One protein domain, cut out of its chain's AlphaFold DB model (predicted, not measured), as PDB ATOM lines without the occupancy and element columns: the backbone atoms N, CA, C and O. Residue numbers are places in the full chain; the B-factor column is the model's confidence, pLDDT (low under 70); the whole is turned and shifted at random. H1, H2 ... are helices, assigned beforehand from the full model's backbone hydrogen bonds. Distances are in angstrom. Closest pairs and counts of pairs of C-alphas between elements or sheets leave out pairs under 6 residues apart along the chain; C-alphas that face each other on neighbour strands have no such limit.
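This is residues 5 to 130 of the 170 residues of an uncharacterized protein of Sphaerobolus stellatus (strain SS14) (UniProt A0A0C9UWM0). The longest helix, H5, crosses the long helix H3 at nearly a right angle, and its residues 116 to 130 stick out as a free arm. H1 packs along H3, H4 folds against residues 98 to 106 of H5 as a hairpin, and short H2 lies off near the beginning of H3. The printed part is 126 residues with five named helices, H1 to H5 in order, and no named strand: all helix. It is loose, with a radius of gyration of the C-alphas of 18.9 A, and flat, spanning 52 by 50 by 22 A.

Start at H5, residues 98 to 130, whose residues 103 to 107 touch residues 59 to 64 of H3, residues 44 to 72, about perpendicular at 75 degrees; the closest C-alphas, of Ser 60 and Gly 107, are 4.6 A apart. H3 has a kink of 30 degrees near residue 61. H4, residues 80 to 89, forms a helical hairpin with H5 at a shallow tilt of 15 degrees, closest at C-alphas 81 and 106, 6.6 A. H1, residues 5 to 19, touches residues 52 to 63 of H3, closest at C-alphas 12 and 56, 5.0 A. H2, residues 31 to 35, is near H3, with 5 pairs of C-alphas within 10 A. Every O i to N i+4 pair is within hydrogen-bond range in H1 and H4, against 23 of 25 in H3, 27 of 29 in H5 and 0 of 1 in H2, where 1 of 2 O i to N i+3 pairs is.

Find C-alpha 98 at (13.041, -22.500, 10.185); from there H5 runs 47.9 A to C-alpha 130 at (-24.759, -3.617, -12.471). H3 begins at C-alpha 44, (17.890, -1.550, -17.217), and is 41.9 A long; H1 is 20.8 A, H4 14.5 A and H2 8.7 A.

Look to Met 92 and Leu 130 for the two C-alphas farthest apart, 57.7 A. The printed part has no cut; the link from H1 to H2 is long, with 11 residues. Residue 20, residues 22 to 29 and residues 41 to 42 have pLDDT under 70.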
ATOM      1  N   TYR A   5       2.918  -0.422   6.061       80.69
ATOM      2  CA  TYR A   5       2.832  -1.798   5.576       80.69
ATOM      3  C   TYR A   5       2.049  -1.882   4.267       80.69
ATOM      4  O   TYR A   5       2.475  -2.577   3.343       80.69
ATOM      5  N   ILE A   6       0.946  -1.134   4.153       81.81
ATOM      6  CA  ILE A   6       0.140  -1.090   2.924       81.81
ATOM      7  C   ILE A   6       0.978  -0.540   1.771       81.81
ATOM      8  O   ILE A   6       1.048  -1.171   0.722       81.81
ATOM      9  N   ARG A   7       1.699   0.567   1.985       84.06
ATOM     10  CA  ARG A   7       2.539   1.168   0.938       84.06
ATOM     11  C   ARG A   7       3.639   0.223   0.449       84.06
ATOM     12  O   ARG A   7       3.832   0.080  -0.754       84.06
ATOM     13  N   ILE A   8       4.349  -0.438   1.369       83.38
ATOM     14  CA  ILE A   8       5.389  -1.421   1.014       83.38
ATOM     15  C   ILE A   8       4.783  -2.564   0.188       83.38
ATOM     16  O   ILE A   8       5.377  -3.017  -0.788       83.38
ATOM     17  N   THR A   9       3.579  -2.998   0.557       80.38
ATOM     18  CA  THR A   9       2.864  -4.076  -0.133       80.38
ATOM     19  C   THR A   9       2.419  -3.660  -1.528       80.38
ATOM     20  O   THR A   9       2.626  -4.410  -2.473       80.38
ATOM     21  N   GLU A  10       1.861  -2.462  -1.695       82.88
ATOM     22  CA  GLU A  10       1.479  -1.929  -3.008       82.88
ATOM     23  C   GLU A  10       2.692  -1.809  -3.942       82.88
ATOM     24  O   GLU A  10       2.633  -2.227  -5.101       82.88
ATOM     25  N   GLU A  11       3.821  -1.299  -3.434       84.25
ATOM     26  CA  GLU A  11       5.081  -1.220  -4.183       84.25
ATOM     27  C   GLU A  11       5.587  -2.618  -4.592       84.25
ATOM     28  O   GLU A  11       6.004  -2.818  -5.737       84.25
ATOM     29  N   ALA A  12       5.509  -3.599  -3.687       82.00
ATOM     30  CA  ALA A  12       5.908  -4.982  -3.938       82.00
ATOM     31  C   ALA A  12       4.987  -5.699  -4.943       82.00
ATOM     32  O   ALA A  12       5.476  -6.375  -5.849       82.00
ATOM     33  N   MET A  13       3.668  -5.521  -4.836       81.38
ATOM     34  CA  MET A  13       2.691  -6.126  -5.746       81.38
ATOM     35  C   MET A  13       2.773  -5.524  -7.146       81.38
ATOM     36  O   MET A  13       2.710  -6.259  -8.131       81.38
ATOM     37  N   LYS A  14       3.004  -4.211  -7.260       82.62
ATOM     38  CA  LYS A  14       3.266  -3.571  -8.554       82.62
ATOM     39  C   LYS A  14       4.531  -4.128  -9.207       82.62
ATOM     40  O   LYS A  14       4.520  -4.440 -10.395       82.62
ATOM     41  N   ALA A  15       5.604  -4.282  -8.431       81.44
ATOM     42  CA  ALA A  15       6.838  -4.897  -8.906       81.44
ATOM     43  C   ALA A  15       6.618  -6.343  -9.378       81.44
ATOM     44  O   ALA A  15       7.113  -6.720 -10.438       81.44
ATOM     45  N   LEU A  16       5.850  -7.135  -8.623       78.62
ATOM     46  CA  LEU A  16       5.516  -8.511  -8.979       78.62
ATOM     47  C   LEU A  16       4.666  -8.582 -10.254       78.62
ATOM     48  O   LEU A  16       4.938  -9.410 -11.119       78.62
ATOM     49  N   GLY A  17       3.684  -7.690 -10.394       78.06
ATOM     50  CA  GLY A  17       2.852  -7.577 -11.589       78.06
ATOM     51  C   GLY A  17       3.668  -7.225 -12.832       78.06
ATOM     52  O   GLY A  17       3.552  -7.908 -13.841       78.06
ATOM     53  N   GLU A  18       4.547  -6.219 -12.755       77.56
ATOM     54  CA  GLU A  18       5.434  -5.853 -13.872       77.56
ATOM     55  C   GLU A  18       6.450  -6.962 -14.204       77.56
ATOM     56  O   GLU A  18       6.762  -7.172 -15.375       77.56
ATOM     57  N   ALA A  19       6.968  -7.675 -13.199       74.12
ATOM     58  CA  ALA A  19       7.871  -8.813 -13.391       74.12
ATOM     59  C   ALA A  19       7.179 -10.038 -14.000       74.12
ATOM     60  O   ALA A  19       7.809 -10.795 -14.729       74.12
ATOM     61  N   GLY A  20       5.897 -10.240 -13.695       69.69
ATOM     62  CA  GLY A  20       5.126 -11.399 -14.133       69.69
ATOM     63  C   GLY A  20       4.638 -11.335 -15.581       69.69
ATOM     64  O   GLY A  20       4.123 -12.337 -16.070       69.69
ATOM     65  N   ILE A  21       4.779 -10.195 -16.270       73.12
ATOM     66  CA  ILE A  21       4.383 -10.045 -17.677       73.12
ATOM     67  C   ILE A  21       5.438 -10.736 -18.562       73.12
ATOM     68  O   ILE A  21       6.564 -10.229 -18.664       73.12
ATOM     69  N   PRO A  22       5.102 -11.846 -19.249       66.38
ATOM     70  CA  PRO A  22       6.060 -12.578 -20.073       66.38
ATOM     71  C   PRO A  22       6.670 -11.692 -21.165       66.38
ATOM     72  O   PRO A  22       5.958 -10.963 -21.853       66.38
ATOM     73  N   GLY A  23       7.992 -11.762 -21.337       63.09
ATOM     74  CA  GLY A  23       8.717 -10.986 -22.350       63.09
ATOM     75  C   GLY A  23       9.065  -9.548 -21.946       63.09
ATOM     76  O   GLY A  23       9.722  -8.851 -22.715       63.09
ATOM     77  N   THR A  24       8.695  -9.106 -20.738       65.69
ATOM     78  CA  THR A  24       9.062  -7.771 -20.218       65.69
ATOM     79  C   THR A  24      10.556  -7.641 -19.952       65.69
ATOM     80  O   THR A  24      11.130  -6.562 -20.119       65.69
ATOM     81  N   PHE A  25      11.212  -8.738 -19.570       66.50
ATOM     82  CA  PHE A  25      12.648  -8.763 -19.363       66.50
ATOM     83  C   PHE A  25      13.288  -9.854 -20.210       66.50
ATOM     84  O   PHE A  25      12.983 -11.034 -20.079       66.50
ATOM     85  N   PHE A  26      14.254  -9.469 -21.047       63.62
ATOM     86  CA  PHE A  26      15.002 -10.425 -21.866       63.62
ATOM     87  C   PHE A  26      15.718 -11.507 -21.036       63.62
ATOM     88  O   PHE A  26      16.017 -12.571 -21.565       63.62
ATOM     89  N   VAL A  27      15.943 -11.276 -19.734       61.59
ATOM     90  CA  VAL A  27      16.493 -12.281 -18.809       61.59
ATOM     91  C   VAL A  27      15.583 -13.504 -18.635       61.59
ATOM     92  O   VAL A  27      16.100 -14.591 -18.389       61.59
ATOM     93  N   ASP A  28      14.268 -13.354 -18.831       62.97
ATOM     94  CA  ASP A  28      13.305 -14.460 -18.760       62.97
ATOM     95  C   ASP A  28      13.419 -15.389 -19.982       62.97
ATOM     96  O   ASP A  28      13.085 -16.568 -19.906       62.97
ATOM     97  N   MET A  29      13.937 -14.872 -21.104       64.88
ATOM     98  CA  MET A  29      14.183 -15.634 -22.336       64.88
ATOM     99  C   MET A  29      15.647 -16.072 -22.480       64.88
ATOM    100  O   MET A  29      15.934 -17.089 -23.106       64.88
ATOM    101  N   LEU A  30      16.588 -15.308 -21.915       72.31
ATOM    102  CA  LEU A  30      18.031 -15.479 -22.075       72.31
ATOM    103  C   LEU A  30      18.733 -15.453 -20.700       72.31
ATOM    104  O   LEU A  30      19.229 -14.407 -20.268       72.31
ATOM    105  N   PRO A  31      18.856 -16.606 -20.012       70.75
ATOM    106  CA  PRO A  31      19.368 -16.685 -18.636       70.75
ATOM    107  C   PRO A  31      20.785 -16.125 -18.427       70.75
ATOM    108  O   PRO A  31      21.142 -15.732 -17.314       70.75
ATOM    109  N   TRP A  32      21.608 -16.071 -19.482       77.00
ATOM    110  CA  TRP A  32      22.970 -15.521 -19.440       77.00
ATOM    111  C   TRP A  32      22.994 -14.003 -19.210       77.00
ATOM    112  O   TRP A  32      23.975 -13.473 -18.683       77.00
ATOM    113  N   MET A  33      21.895 -13.300 -19.505       71.50
ATOM    114  CA  MET A  33      21.812 -11.849 -19.345       71.50
ATOM    115  C   MET A  33      21.945 -11.387 -17.889       71.50
ATOM    116  O   MET A  33      22.354 -10.253 -17.642       71.50
ATOM    117  N   LYS A  34      21.708 -12.268 -16.902       71.62
ATOM    118  CA  LYS A  34      21.900 -11.951 -15.474       71.62
ATOM    119  C   LYS A  34      23.336 -11.527 -15.127       71.62
ATOM    120  O   LYS A  34      23.540 -10.796 -14.157       71.62
ATOM    121  N   TYR A  35      24.325 -11.920 -15.931       76.44
ATOM    122  CA  TYR A  35      25.742 -11.616 -15.701       76.44
ATOM    123  C   TYR A  35      26.230 -10.327 -16.381       76.44
ATOM    124  O   TYR A  35      27.326  -9.865 -16.080       76.44
ATOM    125  N   ILE A  36      25.423  -9.704 -17.245       77.75
ATOM    126  CA  ILE A  36      25.834  -8.508 -17.997       77.75
ATOM    127  C   ILE A  36      25.940  -7.292 -17.059       77.75
ATOM    128  O   ILE A  36      25.025  -7.073 -16.267       77.75
ATOM    129  N   PRO A  37      27.004  -6.477 -17.111       74.12
ATOM    130  CA  PRO A  37      27.118  -5.271 -16.288       74.12
ATOM    131  C   PRO A  37      25.947  -4.285 -16.462       74.12
ATOM    132  O   PRO A  37      25.380  -4.169 -17.544       74.12
ATOM    133  N   GLU A  38      25.608  -3.527 -15.411       71.38
ATOM    134  CA  GLU A  38      24.469  -2.582 -15.422       71.38
ATOM    135  C   GLU A  38      24.598  -1.451 -16.458       71.38
ATOM    136  O   GLU A  38      23.597  -0.836 -16.819       71.38
ATOM    137  N   TRP A  39      25.813  -1.184 -16.946       76.94
ATOM    138  CA  TRP A  39      26.094  -0.135 -17.929       76.94
ATOM    139  C   TRP A  39      25.760  -0.529 -19.378       76.94
ATOM    140  O   TRP A  39      25.789   0.327 -20.259       76.94
ATOM    141  N   VAL A  40      25.438  -1.800 -19.649       79.12
ATOM    142  CA  VAL A  40      25.168  -2.285 -21.011       79.12
ATOM    143  C   VAL A  40      23.748  -1.901 -21.466       79.12
ATOM    144  O   VAL A  40      22.794  -2.060 -20.695       79.12
ATOM    145  N   PRO A  41      23.556  -1.440 -22.720       69.06
ATOM    146  CA  PRO A  41      22.230  -1.191 -23.285       69.06
ATOM    147  C   PRO A  41      21.331  -2.431 -23.159       69.06
ATOM    148  O   PRO A  41      21.703  -3.520 -23.582       69.06
ATOM    149  N   GLY A  42      20.156  -2.280 -22.541       69.19
ATOM    150  CA  GLY A  42      19.244  -3.395 -22.248       69.19
ATOM    151  C   GLY A  42      19.382  -4.008 -20.844       69.19
ATOM    152  O   GLY A  42      18.525  -4.795 -20.450       69.19
ATOM    153  N   ALA A  43      20.369  -3.601 -20.034       72.44
ATOM    154  CA  ALA A  43      20.528  -4.035 -18.638       72.44
ATOM    155  C   ALA A  43      19.707  -3.211 -17.616       72.44
ATOM    156  O   ALA A  43      19.891  -3.348 -16.404       72.44
ATOM    157  N   SER A  44      18.757  -2.383 -18.075       72.19
ATOM    158  CA  SER A  44      17.890  -1.550 -17.217       72.19
ATOM    159  C   SER A  44      17.056  -2.365 -16.217       72.19
ATOM    160  O   SER A  44      16.681  -1.856 -15.154       72.19
ATOM    161  N   PHE A  45      16.837  -3.652 -16.508       74.62
ATOM    162  CA  PHE A  45      16.201  -4.610 -15.607       74.62
ATOM    163  C   PHE A  45      16.952  -4.767 -14.282       74.62
ATOM    164  O   PHE A  45      16.309  -4.962 -13.258       74.62
ATOM    165  N   LYS A  46      18.286  -4.617 -14.250       73.56
ATOM    166  CA  LYS A  46      19.069  -4.720 -13.006       73.56
ATOM    167  C   LYS A  46      18.743  -3.594 -12.029       73.56
ATOM    168  O   LYS A  46      18.567  -3.842 -10.836       73.56
ATOM    169  N   ARG A  47      18.553  -2.372 -12.542       76.56
ATOM    170  CA  ARG A  47      18.133  -1.219 -11.733       76.56
ATOM    171  C   ARG A  47      16.733  -1.426 -11.157       76.56
ATOM    172  O   ARG A  47      16.535  -1.201  -9.966       76.56
ATOM    173  N   LYS A  48      15.781  -1.890 -11.981       76.50
ATOM    174  CA  LYS A  48      14.428  -2.246 -11.519       76.50
ATOM    175  C   LYS A  48      14.477  -3.372 -10.482       76.50
ATOM    176  O   LYS A  48      13.942  -3.203  -9.394       76.50
ATOM    177  N   ALA A  49      15.211  -4.449 -10.757       76.38
ATOM    178  CA  ALA A  49      15.375  -5.585  -9.855       76.38
ATOM    179  C   ALA A  49      15.952  -5.175  -8.495       76.38
ATOM    180  O   ALA A  49      15.494  -5.673  -7.474       76.38
ATOM    181  N   ARG A  50      16.910  -4.240  -8.445       79.19
ATOM    182  CA  ARG A  50      17.455  -3.732  -7.177       79.19
ATOM    183  C   ARG A  50      16.397  -3.015  -6.337       79.19
ATOM    184  O   ARG A  50      16.310  -3.261  -5.137       79.19
ATOM    185  N   VAL A  51      15.602  -2.146  -6.961       78.38
ATOM    186  CA  VAL A  51      14.518  -1.414  -6.284       78.38
ATOM    187  C   VAL A  51      13.424  -2.382  -5.831       78.38
ATOM    188  O   VAL A  51      13.025  -2.370  -4.670       78.38
ATOM    189  N   TRP A  52      12.998  -3.279  -6.718       82.19
ATOM    190  CA  TRP A  52      11.956  -4.267  -6.447       82.19
ATOM    191  C   TRP A  52      12.361  -5.274  -5.384       82.19
ATOM    192  O   TRP A  52      11.556  -5.612  -4.525       82.19
ATOM    193  N   ARG A  53      13.624  -5.711  -5.380       81.25
ATOM    194  CA  ARG A  53      14.150  -6.617  -4.356       81.25
ATOM    195  C   ARG A  53      14.010  -6.016  -2.966       81.25
ATOM    196  O   ARG A  53      13.671  -6.750  -2.044       81.25
ATOM    197  N   LYS A  54      14.242  -4.707  -2.818       84.44
ATOM    198  CA  LYS A  54      14.038  -4.023  -1.541       84.44
ATOM    199  C   LYS A  54      12.568  -4.080  -1.125       84.44
ATOM    200  O   LYS A  54      12.293  -4.604  -0.058       84.44
ATOM    201  N   ALA A  55      11.642  -3.656  -1.987       83.06
ATOM    202  CA  ALA A  55      10.208  -3.680  -1.677       83.06
ATOM    203  C   ALA A  55       9.697  -5.096  -1.335       83.06
ATOM    204  O   ALA A  55       9.017  -5.286  -0.332       83.06
ATOM    205  N   LEU A  56      10.092  -6.107  -2.118       82.00
ATOM    206  CA  LEU A  56       9.732  -7.511  -1.885       82.00
ATOM    207  C   LEU A  56      10.301  -8.057  -0.566       82.00
ATOM    208  O   LEU A  56       9.635  -8.832   0.117       82.00
ATOM    209  N   THR A  57      11.522  -7.652  -0.203       87.00
ATOM    210  CA  THR A  57      12.136  -8.041   1.075       87.00
ATOM    211  C   THR A  57      11.430  -7.343   2.233       87.00
ATOM    212  O   THR A  57      11.001  -8.008   3.174       87.00
ATOM    213  N   ASP A  58      11.241  -6.025   2.137       89.25
ATOM    214  CA  ASP A  58      10.628  -5.193   3.173       89.25
ATOM    215  C   ASP A  58       9.181  -5.629   3.466       89.25
ATOM    216  O   ASP A  58       8.760  -5.609   4.622       89.25
ATOM    217  N   MET A  59       8.446  -6.113   2.455       87.19
ATOM    218  CA  MET A  59       7.078  -6.635   2.599       87.19
ATOM    219  C   MET A  59       6.979  -7.780   3.616       87.19
ATOM    220  O   MET A  59       5.964  -7.912   4.294       87.19
ATOM    221  N   SER A  60       8.024  -8.600   3.740       89.75
ATOM    222  CA  SER A  60       8.067  -9.688   4.726       89.75
ATOM    223  C   SER A  60       8.872  -9.303   5.964       89.75
ATOM    224  O   SER A  60       8.509  -9.675   7.074       89.75
ATOM    225  N   GLU A  61       9.957  -8.551   5.784       91.88
ATOM    226  CA  GLU A  61      10.904  -8.213   6.844       91.88
ATOM    227  C   GLU A  61      10.320  -7.234   7.864       91.88
ATOM    228  O   GLU A  61      10.425  -7.472   9.065       91.88
ATOM    229  N   VAL A  62       9.669  -6.155   7.418       91.62
ATOM    230  CA  VAL A  62       9.188  -5.104   8.330       91.62
ATOM    231  C   VAL A  62       8.096  -5.631   9.278       91.62
ATOM    232  O   VAL A  62       8.245  -5.452  10.491       91.62
ATOM    233  N   PRO A  63       7.040  -6.335   8.809       90.62
ATOM    234  CA  PRO A  63       6.053  -6.934   9.711       90.62
ATOM    235  C   PRO A  63       6.659  -8.012  10.614       90.62
ATOM    236  O   PRO A  63       6.290  -8.129  11.780       90.62
ATOM    237  N   TYR A  64       7.606  -8.793  10.089       93.06
ATOM    238  CA  TYR A  64       8.282  -9.837  10.848       93.06
ATOM    239  C   TYR A  64       9.062  -9.266  12.040       93.06
ATOM    240  O   TYR A  64       8.879  -9.715  13.174       93.06
ATOM    241  N   GLN A  65       9.868  -8.226  11.810       93.62
ATOM    242  CA  GLN A  65      10.600  -7.539  12.874       93.62
ATOM    243  C   GLN A  65       9.655  -6.892  13.889       93.62
ATOM    244  O   GLN A  65       9.897  -6.968  15.093       93.62
ATOM    245  N   HIS A  66       8.538  -6.319  13.434       93.00
ATOM    246  CA  HIS A  66       7.520  -5.776  14.331       93.00
ATOM    247  C   HIS A  66       6.944  -6.844  15.276       93.00
ATOM    248  O   HIS A  66       6.806  -6.602  16.478       93.00
ATOM    249  N   VAL A  67       6.670  -8.051  14.770       93.69
ATOM    250  CA  VAL A  67       6.222  -9.174  15.608       93.69
ATOM    251  C   VAL A  67       7.305  -9.579  16.611       93.69
ATOM    252  O   VAL A  67       7.000  -9.696  17.793       93.69
ATOM    253  N   LYS A  68       8.576  -9.712  16.206       94.12
ATOM    254  CA  LYS A  68       9.658 -10.036  17.161       94.12
ATOM    255  C   LYS A  68       9.773  -9.002  18.283       94.12
ATOM    256  O   LYS A  68       9.913  -9.377  19.444       94.12
ATOM    257  N   LEU A  69       9.702  -7.714  17.943       94.94
ATOM    258  CA  LEU A  69       9.787  -6.619  18.914       94.94
ATOM    259  C   LEU A  69       8.611  -6.636  19.897       94.94
ATOM    260  O   LEU A  69       8.810  -6.504  21.102       94.94
ATOM    261  N   THR A  70       7.388  -6.827  19.404       94.06
ATOM    262  CA  THR A  70       6.196  -6.902  20.266       94.06
ATOM    263  C   THR A  70       6.194  -8.157  21.139       94.06
ATOM    264  O   THR A  70       5.788  -8.083  22.296       94.06
ATOM    265  N   MET A  71       6.720  -9.284  20.647       94.38
ATOM    266  CA  MET A  71       6.904 -10.502  21.449       94.38
ATOM    267  C   MET A  71       7.927 -10.290  22.565       94.38
ATOM    268  O   MET A  71       7.650 -10.629  23.712       94.38
ATOM    269  N   ALA A  72       9.075  -9.677  22.257       93.25
ATOM    270  CA  ALA A  72      10.098  -9.354  23.254       93.25
ATOM    271  C   ALA A  72       9.577  -8.393  24.338       93.25
ATOM    272  O   ALA A  72       9.946  -8.517  25.502       93.25
ATOM    273  N   ASN A  73       8.681  -7.474  23.968       94.19
ATOM    274  CA  ASN A  73       8.047  -6.531  24.890       94.19
ATOM    275  C   ASN A  73       6.828  -7.110  25.634       94.19
ATOM    276  O   ASN A  73       6.225  -6.401  26.438       94.19
ATOM    277  N   GLY A  74       6.423  -8.355  25.358       92.25
ATOM    278  CA  GLY A  74       5.239  -8.979  25.961       92.25
ATOM    279  C   GLY A  74       3.898  -8.378  25.515       92.25
ATOM    280  O   GLY A  74       2.880  -8.613  26.160       92.25
ATOM    281  N   THR A  75       3.878  -7.603  24.427       94.00
ATOM    282  CA  THR A  75       2.683  -6.928  23.883       94.00
ATOM    283  C   THR A  75       2.207  -7.521  22.556       94.00
ATOM    284  O   THR A  75       1.358  -6.938  21.881       94.00
ATOM    285  N   ALA A  76       2.754  -8.670  22.152       91.31
ATOM    286  CA  ALA A  76       2.374  -9.337  20.915       91.31
ATOM    287  C   ALA A  76       0.906  -9.778  20.922       91.31
ATOM    288  O   ALA A  76       0.413 -10.392  21.867       91.31
ATOM    289  N   ILE A  77       0.229  -9.512  19.808       92.12
ATOM    290  CA  ILE A  77      -1.115 -10.021  19.530       92.12
ATOM    291  C   ILE A  77      -0.978 -11.415  18.885       92.12
ATOM    292  O   ILE A  77      -0.043 -11.634  18.099       92.12
ATOM    293  N   PRO A  78      -1.889 -12.369  19.164       93.00
ATOM    294  CA  PRO A  78      -1.913 -13.654  18.473       93.00
ATOM    295  C   PRO A  78      -1.987 -13.475  16.953       93.00
ATOM    296  O   PRO A  78      -2.876 -12.812  16.420       93.00
ATOM    297  N   SER A  79      -1.031 -14.064  16.245       93.44
ATOM    298  CA  SER A  79      -0.899 -13.971  14.795       93.44
ATOM    299  C   SER A  79      -0.244 -15.236  14.261       93.44
ATOM    300  O   SER A  79       0.389 -15.981  15.009       93.44
ATOM    301  N   PHE A  80      -0.335 -15.463  12.948       93.56
ATOM    302  CA  PHE A  80       0.370 -16.579  12.312       93.56
ATOM    303  C   PHE A  80       1.860 -16.586  12.693       93.56
ATOM    304  O   PHE A  80       2.377 -17.618  13.111       93.56
ATOM    305  N   THR A  81       2.529 -15.435  12.602       93.69
ATOM    306  CA  THR A  81       3.962 -15.314  12.881       93.69
ATOM    307  C   THR A  81       4.277 -15.551  14.358       93.69
ATOM    308  O   THR A  81       5.146 -16.370  14.644       93.69
ATOM    309  N   SER A  82       3.569 -14.904  15.293       94.50
ATOM    310  CA  SER A  82       3.842 -15.069  16.731       94.50
ATOM    311  C   SER A  82       3.608 -16.505  17.196       94.50
ATOM    312  O   SER A  82       4.504 -17.093  17.794       94.50
ATOM    313  N   SER A  83       2.494 -17.129  16.805       94.75
ATOM    314  CA  SER A  83       2.204 -18.520  17.176       94.75
ATOM    315  C   SER A  83       3.240 -19.516  16.640       94.75
ATOM    316  O   SER A  83       3.588 -20.474  17.327       94.75
ATOM    317  N   HIS A  84       3.765 -19.307  15.425       93.69
ATOM    318  CA  HIS A  84       4.794 -20.197  14.871       93.69
ATOM    319  C   HIS A  84       6.177 -19.947  15.486       93.69
ATOM    320  O   HIS A  84       6.939 -20.899  15.637       93.69
ATOM    321  N   LEU A  85       6.499 -18.707  15.870       93.75
ATOM    322  CA  LEU A  85       7.736 -18.392  16.591       93.75
ATOM    323  C   LEU A  85       7.725 -18.963  18.017       93.75
ATOM    324  O   LEU A  85       8.722 -19.537  18.444       93.75
ATOM    325  N   GLU A  86       6.598 -18.888  18.729       93.25
ATOM    326  CA  GLU A  86       6.420 -19.504  20.056       93.25
ATOM    327  C   GLU A  86       6.545 -21.032  19.999       93.25
ATOM    328  O   GLU A  86       7.255 -21.650  20.798       93.25
ATOM    329  N   ALA A  87       5.902 -21.653  19.004       91.88
ATOM    330  CA  ALA A  87       6.007 -23.090  18.776       91.88
ATOM    331  C   ALA A  87       7.442 -23.518  18.424       91.88
ATOM    332  O   ALA A  87       7.867 -24.609  18.802       91.88
ATOM    333  N   LEU A  88       8.190 -22.676  17.708       91.88
ATOM    334  CA  LEU A  88       9.587 -22.923  17.358       91.88
ATOM    335  C   LEU A  88      10.511 -22.797  18.574       91.88
ATOM    336  O   LEU A  88      11.372 -23.650  18.756       91.88
ATOM    337  N   ALA A  89      10.282 -21.809  19.442       88.38
ATOM    338  CA  ALA A  89      11.034 -21.634  20.688       88.38
ATOM    339  C   ALA A  89      10.872 -22.812  21.669       88.38
ATOM    340  O   ALA A  89      11.734 -23.040  22.512       88.38
ATOM    341  N   SER A  90       9.782 -23.574  21.545       89.38
ATOM    342  CA  SER A  90       9.479 -24.729  22.398       89.38
ATOM    343  C   SER A  90      10.126 -26.044  21.922       89.38
ATOM    344  O   SER A  90       9.964 -27.075  22.574       89.38
ATOM    345  N   LYS A  91      10.828 -26.052  20.779       91.12
ATOM    346  CA  LYS A  91      11.460 -27.251  20.201       91.12
ATOM    347  C   LYS A  91      12.947 -27.322  20.548       91.12
ATOM    348  O   LYS A  91      13.642 -26.315  20.505       91.12
ATOM    349  N   MET A  92      13.443 -28.528  20.838       81.50
ATOM    350  CA  MET A  92      14.873 -28.763  21.106       81.50
ATOM    351  C   MET A  92      15.714 -28.886  19.829       81.50
ATOM    352  O   MET A  92      16.890 -28.541  19.851       81.50
ATOM    353  N   ASP A  93      15.121 -29.362  18.731       88.75
ATOM    354  CA  ASP A  93      15.780 -29.492  17.429       88.75
ATOM    355  C   ASP A  93      15.099 -28.561  16.420       88.75
ATOM    356  O   ASP A  93      13.946 -28.772  16.024       88.75
ATOM    357  N   VAL A  94      15.786 -27.472  16.078       88.12
ATOM    358  CA  VAL A  94      15.279 -26.412  15.204       88.12
ATOM    359  C   VAL A  94      16.198 -26.302  13.989       88.12
ATOM    360  O   VAL A  94      17.372 -25.962  14.148       88.12
ATOM    361  N   PRO A  95      15.679 -26.539  12.770       91.19
ATOM    362  CA  PRO A  95      16.440 -26.317  11.550       91.19
ATOM    363  C   PRO A  95      16.950 -24.868  11.463       91.19
ATOM    364  O   PRO A  95      16.190 -23.945  11.780       91.19
ATOM    365  N   PRO A  96      18.188 -24.625  10.990       89.75
ATOM    366  CA  PRO A  96      18.768 -23.279  10.922       89.75
ATOM    367  C   PRO A  96      17.954 -22.271  10.096       89.75
ATOM    368  O   PRO A  96      18.074 -21.064  10.283       89.75
ATOM    369  N   ASP A  97      17.134 -22.754   9.164       92.31
ATOM    370  CA  ASP A  97      16.322 -21.963   8.244       92.31
ATOM    371  C   ASP A  97      14.855 -21.816   8.679       92.31
ATOM    372  O   ASP A  97      14.087 -21.111   8.022       92.31
ATOM    373  N   ALA A  98      14.445 -22.430   9.791       91.38
ATOM    374  CA  ALA A  98      13.041 -22.500  10.185       91.38
ATOM    375  C   ALA A  98      12.411 -21.113  10.440       91.38
ATOM    376  O   ALA A  98      11.274 -20.861  10.037       91.38
ATOM    377  N   GLU A  99      13.161 -20.173  11.020       92.94
ATOM    378  CA  GLU A  99      12.714 -18.781  11.189       92.94
ATOM    379  C   GLU A  99      12.502 -18.082   9.831       92.94
ATOM    380  O   GLU A  99      11.494 -17.402   9.611       92.94
ATOM    381  N   GLN A 100      13.414 -18.308   8.880       92.06
ATOM    382  CA  GLN A 100      13.320 -17.759   7.529       92.06
ATOM    383  C   GLN A 100      12.127 -18.353   6.766       92.06
ATOM    384  O   GLN A 100      11.450 -17.629   6.032       92.06
ATOM    385  N   VAL A 101      11.834 -19.640   6.962       92.75
ATOM    386  CA  VAL A 101      10.659 -20.310   6.386       92.75
ATOM    387  C   VAL A 101       9.368 -19.699   6.929       92.75
ATOM    388  O   VAL A 101       8.473 -19.395   6.138       92.75
ATOM    389  N   ILE A 102       9.273 -19.445   8.240       93.69
ATOM    390  CA  ILE A 102       8.106 -18.780   8.848       93.69
ATOM    391  C   ILE A 102       7.904 -17.393   8.236       93.69
ATOM    392  O   ILE A 102       6.801 -17.075   7.786       93.69
ATOM    393  N   LYS A 103       8.972 -16.586   8.162       93.62
ATOM    394  CA  LYS A 103       8.929 -15.239   7.578       93.62
ATOM    395  C   LYS A 103       8.466 -15.257   6.122       93.62
ATOM    396  O   LYS A 103       7.535 -14.538   5.764       93.62
ATOM    397  N   ASN A 104       9.078 -16.102   5.292       90.44
ATOM    398  CA  ASN A 104       8.724 -16.219   3.877       90.44
ATOM    399  C   ASN A 104       7.276 -16.692   3.695       90.44
ATOM    400  O   ASN A 104       6.549 -16.154   2.864       90.44
ATOM    401  N   THR A 105       6.839 -17.663   4.499       92.31
ATOM    402  CA  THR A 105       5.469 -18.187   4.451       92.31
ATOM    403  C   THR A 105       4.455 -17.110   4.829       92.31
ATOM    404  O   THR A 105       3.443 -16.958   4.147       92.31
ATOM    405  N   ALA A 106       4.734 -16.328   5.874       90.94
ATOM    406  CA  ALA A 106       3.888 -15.207   6.273       90.94
ATOM    407  C   ALA A 106       3.793 -14.148   5.158       90.94
ATOM    408  O   ALA A 106       2.690 -13.728   4.810       90.94
ATOM    409  N   GLY A 107       4.930 -13.783   4.555       87.81
ATOM    410  CA  GLY A 107       4.997 -12.824   3.453       87.81
ATOM    411  C   GLY A 107       4.208 -13.263   2.219       87.81
ATOM    412  O   GLY A 107       3.369 -12.515   1.720       87.81
ATOM    413  N   VAL A 108       4.412 -14.504   1.761       86.81
ATOM    414  CA  VAL A 108       3.680 -15.068   0.613       86.81
ATOM    415  C   VAL A 108       2.186 -15.164   0.905       86.81
ATOM    416  O   VAL A 108       1.371 -14.814   0.054       86.81
ATOM    417  N   ARG A 109       1.804 -15.601   2.113       86.69
ATOM    418  CA  ARG A 109       0.397 -15.699   2.518       86.69
ATOM    419  C   ARG A 109      -0.298 -14.343   2.476       86.69
ATOM    420  O   ARG A 109      -1.426 -14.254   1.996       86.69
ATOM    421  N   PHE A 110       0.368 -13.305   2.972       84.31
ATOM    422  CA  PHE A 110      -0.167 -11.952   2.955       84.31
ATOM    423  C   PHE A 110      -0.292 -11.413   1.525       84.31
ATOM    424  O   PHE A 110      -1.373 -10.966   1.146       84.31
ATOM    425  N   ALA A 111       0.758 -11.544   0.709       81.81
ATOM    426  CA  ALA A 111       0.752 -11.099  -0.686       81.81
ATOM    427  C   ALA A 111      -0.351 -11.780  -1.515       81.81
ATOM    428  O   ALA A 111      -1.118 -11.110  -2.205       81.81
ATOM    429  N   ALA A 112      -0.480 -13.106  -1.399       81.81
ATOM    430  CA  ALA A 112      -1.498 -13.875  -2.112       81.81
ATOM    431  C   ALA A 112      -2.925 -13.492  -1.689       81.81
ATOM    432  O   ALA A 112      -3.830 -13.438  -2.523       81.81
ATOM    433  N   GLY A 113      -3.135 -13.230  -0.396       79.00
ATOM    434  CA  GLY A 113      -4.442 -12.864   0.137       79.00
ATOM    435  C   GLY A 113      -4.848 -11.430  -0.194       79.00
ATOM    436  O   GLY A 113      -5.992 -11.201  -0.571       79.00
ATOM    437  N   ALA A 114      -3.939 -10.466  -0.058       78.38
ATOM    438  CA  ALA A 114      -4.275  -9.048  -0.158       78.38
ATOM    439  C   ALA A 114      -4.840  -8.677  -1.540       78.38
ATOM    440  O   ALA A 114      -5.953  -8.162  -1.633       78.38
ATOM    441  N   ASP A 115      -4.113  -8.993  -2.613       73.44
ATOM    442  CA  ASP A 115      -4.489  -8.569  -3.967       73.44
ATOM    443  C   ASP A 115      -5.730  -9.305  -4.494       73.44
ATOM    444  O   ASP A 115      -6.671  -8.694  -5.009       73.44
ATOM    445  N   THR A 116      -5.795 -10.624  -4.286       81.19
ATOM    446  CA  THR A 116      -6.934 -11.430  -4.750       81.19
ATOM    447  C   THR A 116      -8.229 -11.069  -4.022       81.19
ATOM    448  O   THR A 116      -9.283 -11.001  -4.660       81.19
ATOM    449  N   MET A 117      -8.173 -10.776  -2.716       84.31
ATOM    450  CA  MET A 117      -9.347 -10.346  -1.954       84.31
ATOM    451  C   MET A 117      -9.842  -8.968  -2.400       84.31
ATOM    452  O   MET A 117     -11.043  -8.812  -2.625       84.31
ATOM    453  N   VAL A 118      -8.943  -7.992  -2.584       84.50
ATOM    454  CA  VAL A 118      -9.315  -6.642  -3.049       84.50
ATOM    455  C   VAL A 118      -9.967  -6.706  -4.431       84.50
ATOM    456  O   VAL A 118     -11.056  -6.162  -4.624       84.50
ATOM    457  N   ASN A 119      -9.367  -7.438  -5.373       83.38
ATOM    458  CA  ASN A 119      -9.917  -7.590  -6.722       83.38
ATOM    459  C   ASN A 119     -11.270  -8.317  -6.722       83.38
ATOM    460  O   ASN A 119     -12.192  -7.923  -7.445       83.38
ATOM    461  N   THR A 120     -11.430  -9.330  -5.870       84.56
ATOM    462  CA  THR A 120     -12.707 -10.041  -5.707       84.56
ATOM    463  C   THR A 120     -13.793  -9.120  -5.151       84.56
ATOM    464  O   THR A 120     -14.909  -9.117  -5.669       84.56
ATOM    465  N   LEU A 121     -13.482  -8.305  -4.137       87.38
ATOM    466  CA  LEU A 121     -14.429  -7.355  -3.545       87.38
ATOM    467  C   LEU A 121     -14.841  -6.267  -4.536       87.38
ATOM    468  O   LEU A 121     -16.033  -6.004  -4.680       87.38
ATOM    469  N   ASN A 122     -13.884  -5.688  -5.262       88.19
ATOM    470  CA  ASN A 122     -14.173  -4.697  -6.299       88.19
ATOM    471  C   ASN A 122     -15.089  -5.280  -7.382       88.19
ATOM    472  O   ASN A 122     -16.089  -4.664  -7.750       88.19
ATOM    473  N   THR A 123     -14.797  -6.503  -7.833       86.50
ATOM    474  CA  THR A 123     -15.626  -7.217  -8.814       86.50
ATOM    475  C   THR A 123     -17.025  -7.491  -8.269       86.50
ATOM    476  O   THR A 123     -18.012  -7.290  -8.973       86.50
ATOM    477  N   PHE A 124     -17.135  -7.914  -7.009       86.56
ATOM    478  CA  PHE A 124     -18.423  -8.160  -6.366       86.56
ATOM    479  C   PHE A 124     -19.257  -6.879  -6.249       86.56
ATOM    480  O   PHE A 124     -20.427  -6.887  -6.619       86.56
ATOM    481  N   ILE A 125     -18.664  -5.773  -5.790       89.44
ATOM    482  CA  ILE A 125     -19.348  -4.476  -5.675       89.44
ATOM    483  C   ILE A 125     -19.827  -4.008  -7.051       89.44
ATOM    484  O   ILE A 125     -20.988  -3.624  -7.194       89.44
ATOM    485  N   LEU A 126     -18.968  -4.099  -8.071       89.31
ATOM    486  CA  LEU A 126     -19.327  -3.758  -9.444       89.31
ATOM    487  C   LEU A 126     -20.485  -4.625  -9.959       89.31
ATOM    488  O   LEU A 126     -21.449  -4.097 -10.507       89.31
ATOM    489  N   ALA A 127     -20.435  -5.938  -9.737       87.31
ATOM    490  CA  ALA A 127     -21.511  -6.844 -10.124       87.31
ATOM    491  C   ALA A 127     -22.834  -6.496  -9.417       87.31
ATOM    492  O   ALA A 127     -23.883  -6.459 -10.054       87.31
ATOM    493  N   MET A 128     -22.805  -6.188  -8.117       88.56
ATOM    494  CA  MET A 128     -24.011  -5.788  -7.382       88.56
ATOM    495  C   MET A 128     -24.582  -4.450  -7.875       88.56
ATOM    496  O   MET A 128     -25.801  -4.290  -7.885       88.56
ATOM    497  N   ALA A 129     -23.732  -3.519  -8.317       91.00
ATOM    498  CA  ALA A 129     -24.164  -2.252  -8.904       91.00
ATOM    499  C   ALA A 129     -24.792  -2.427 -10.300       91.00
ATOM    500  O   ALA A 129     -25.773  -1.758 -10.616       91.00
ATOM    501  N   LEU A 130     -24.253  -3.335 -11.122       91.44
ATOM    502  CA  LEU A 130     -24.759  -3.617 -12.471       91.44
ATOM    503  C   LEU A 130     -26.035  -4.477 -12.473       91.44
ATOM    504  O   LEU A 130     -26.858  -4.338 -13.376       91.44
TER     505      LEU A 130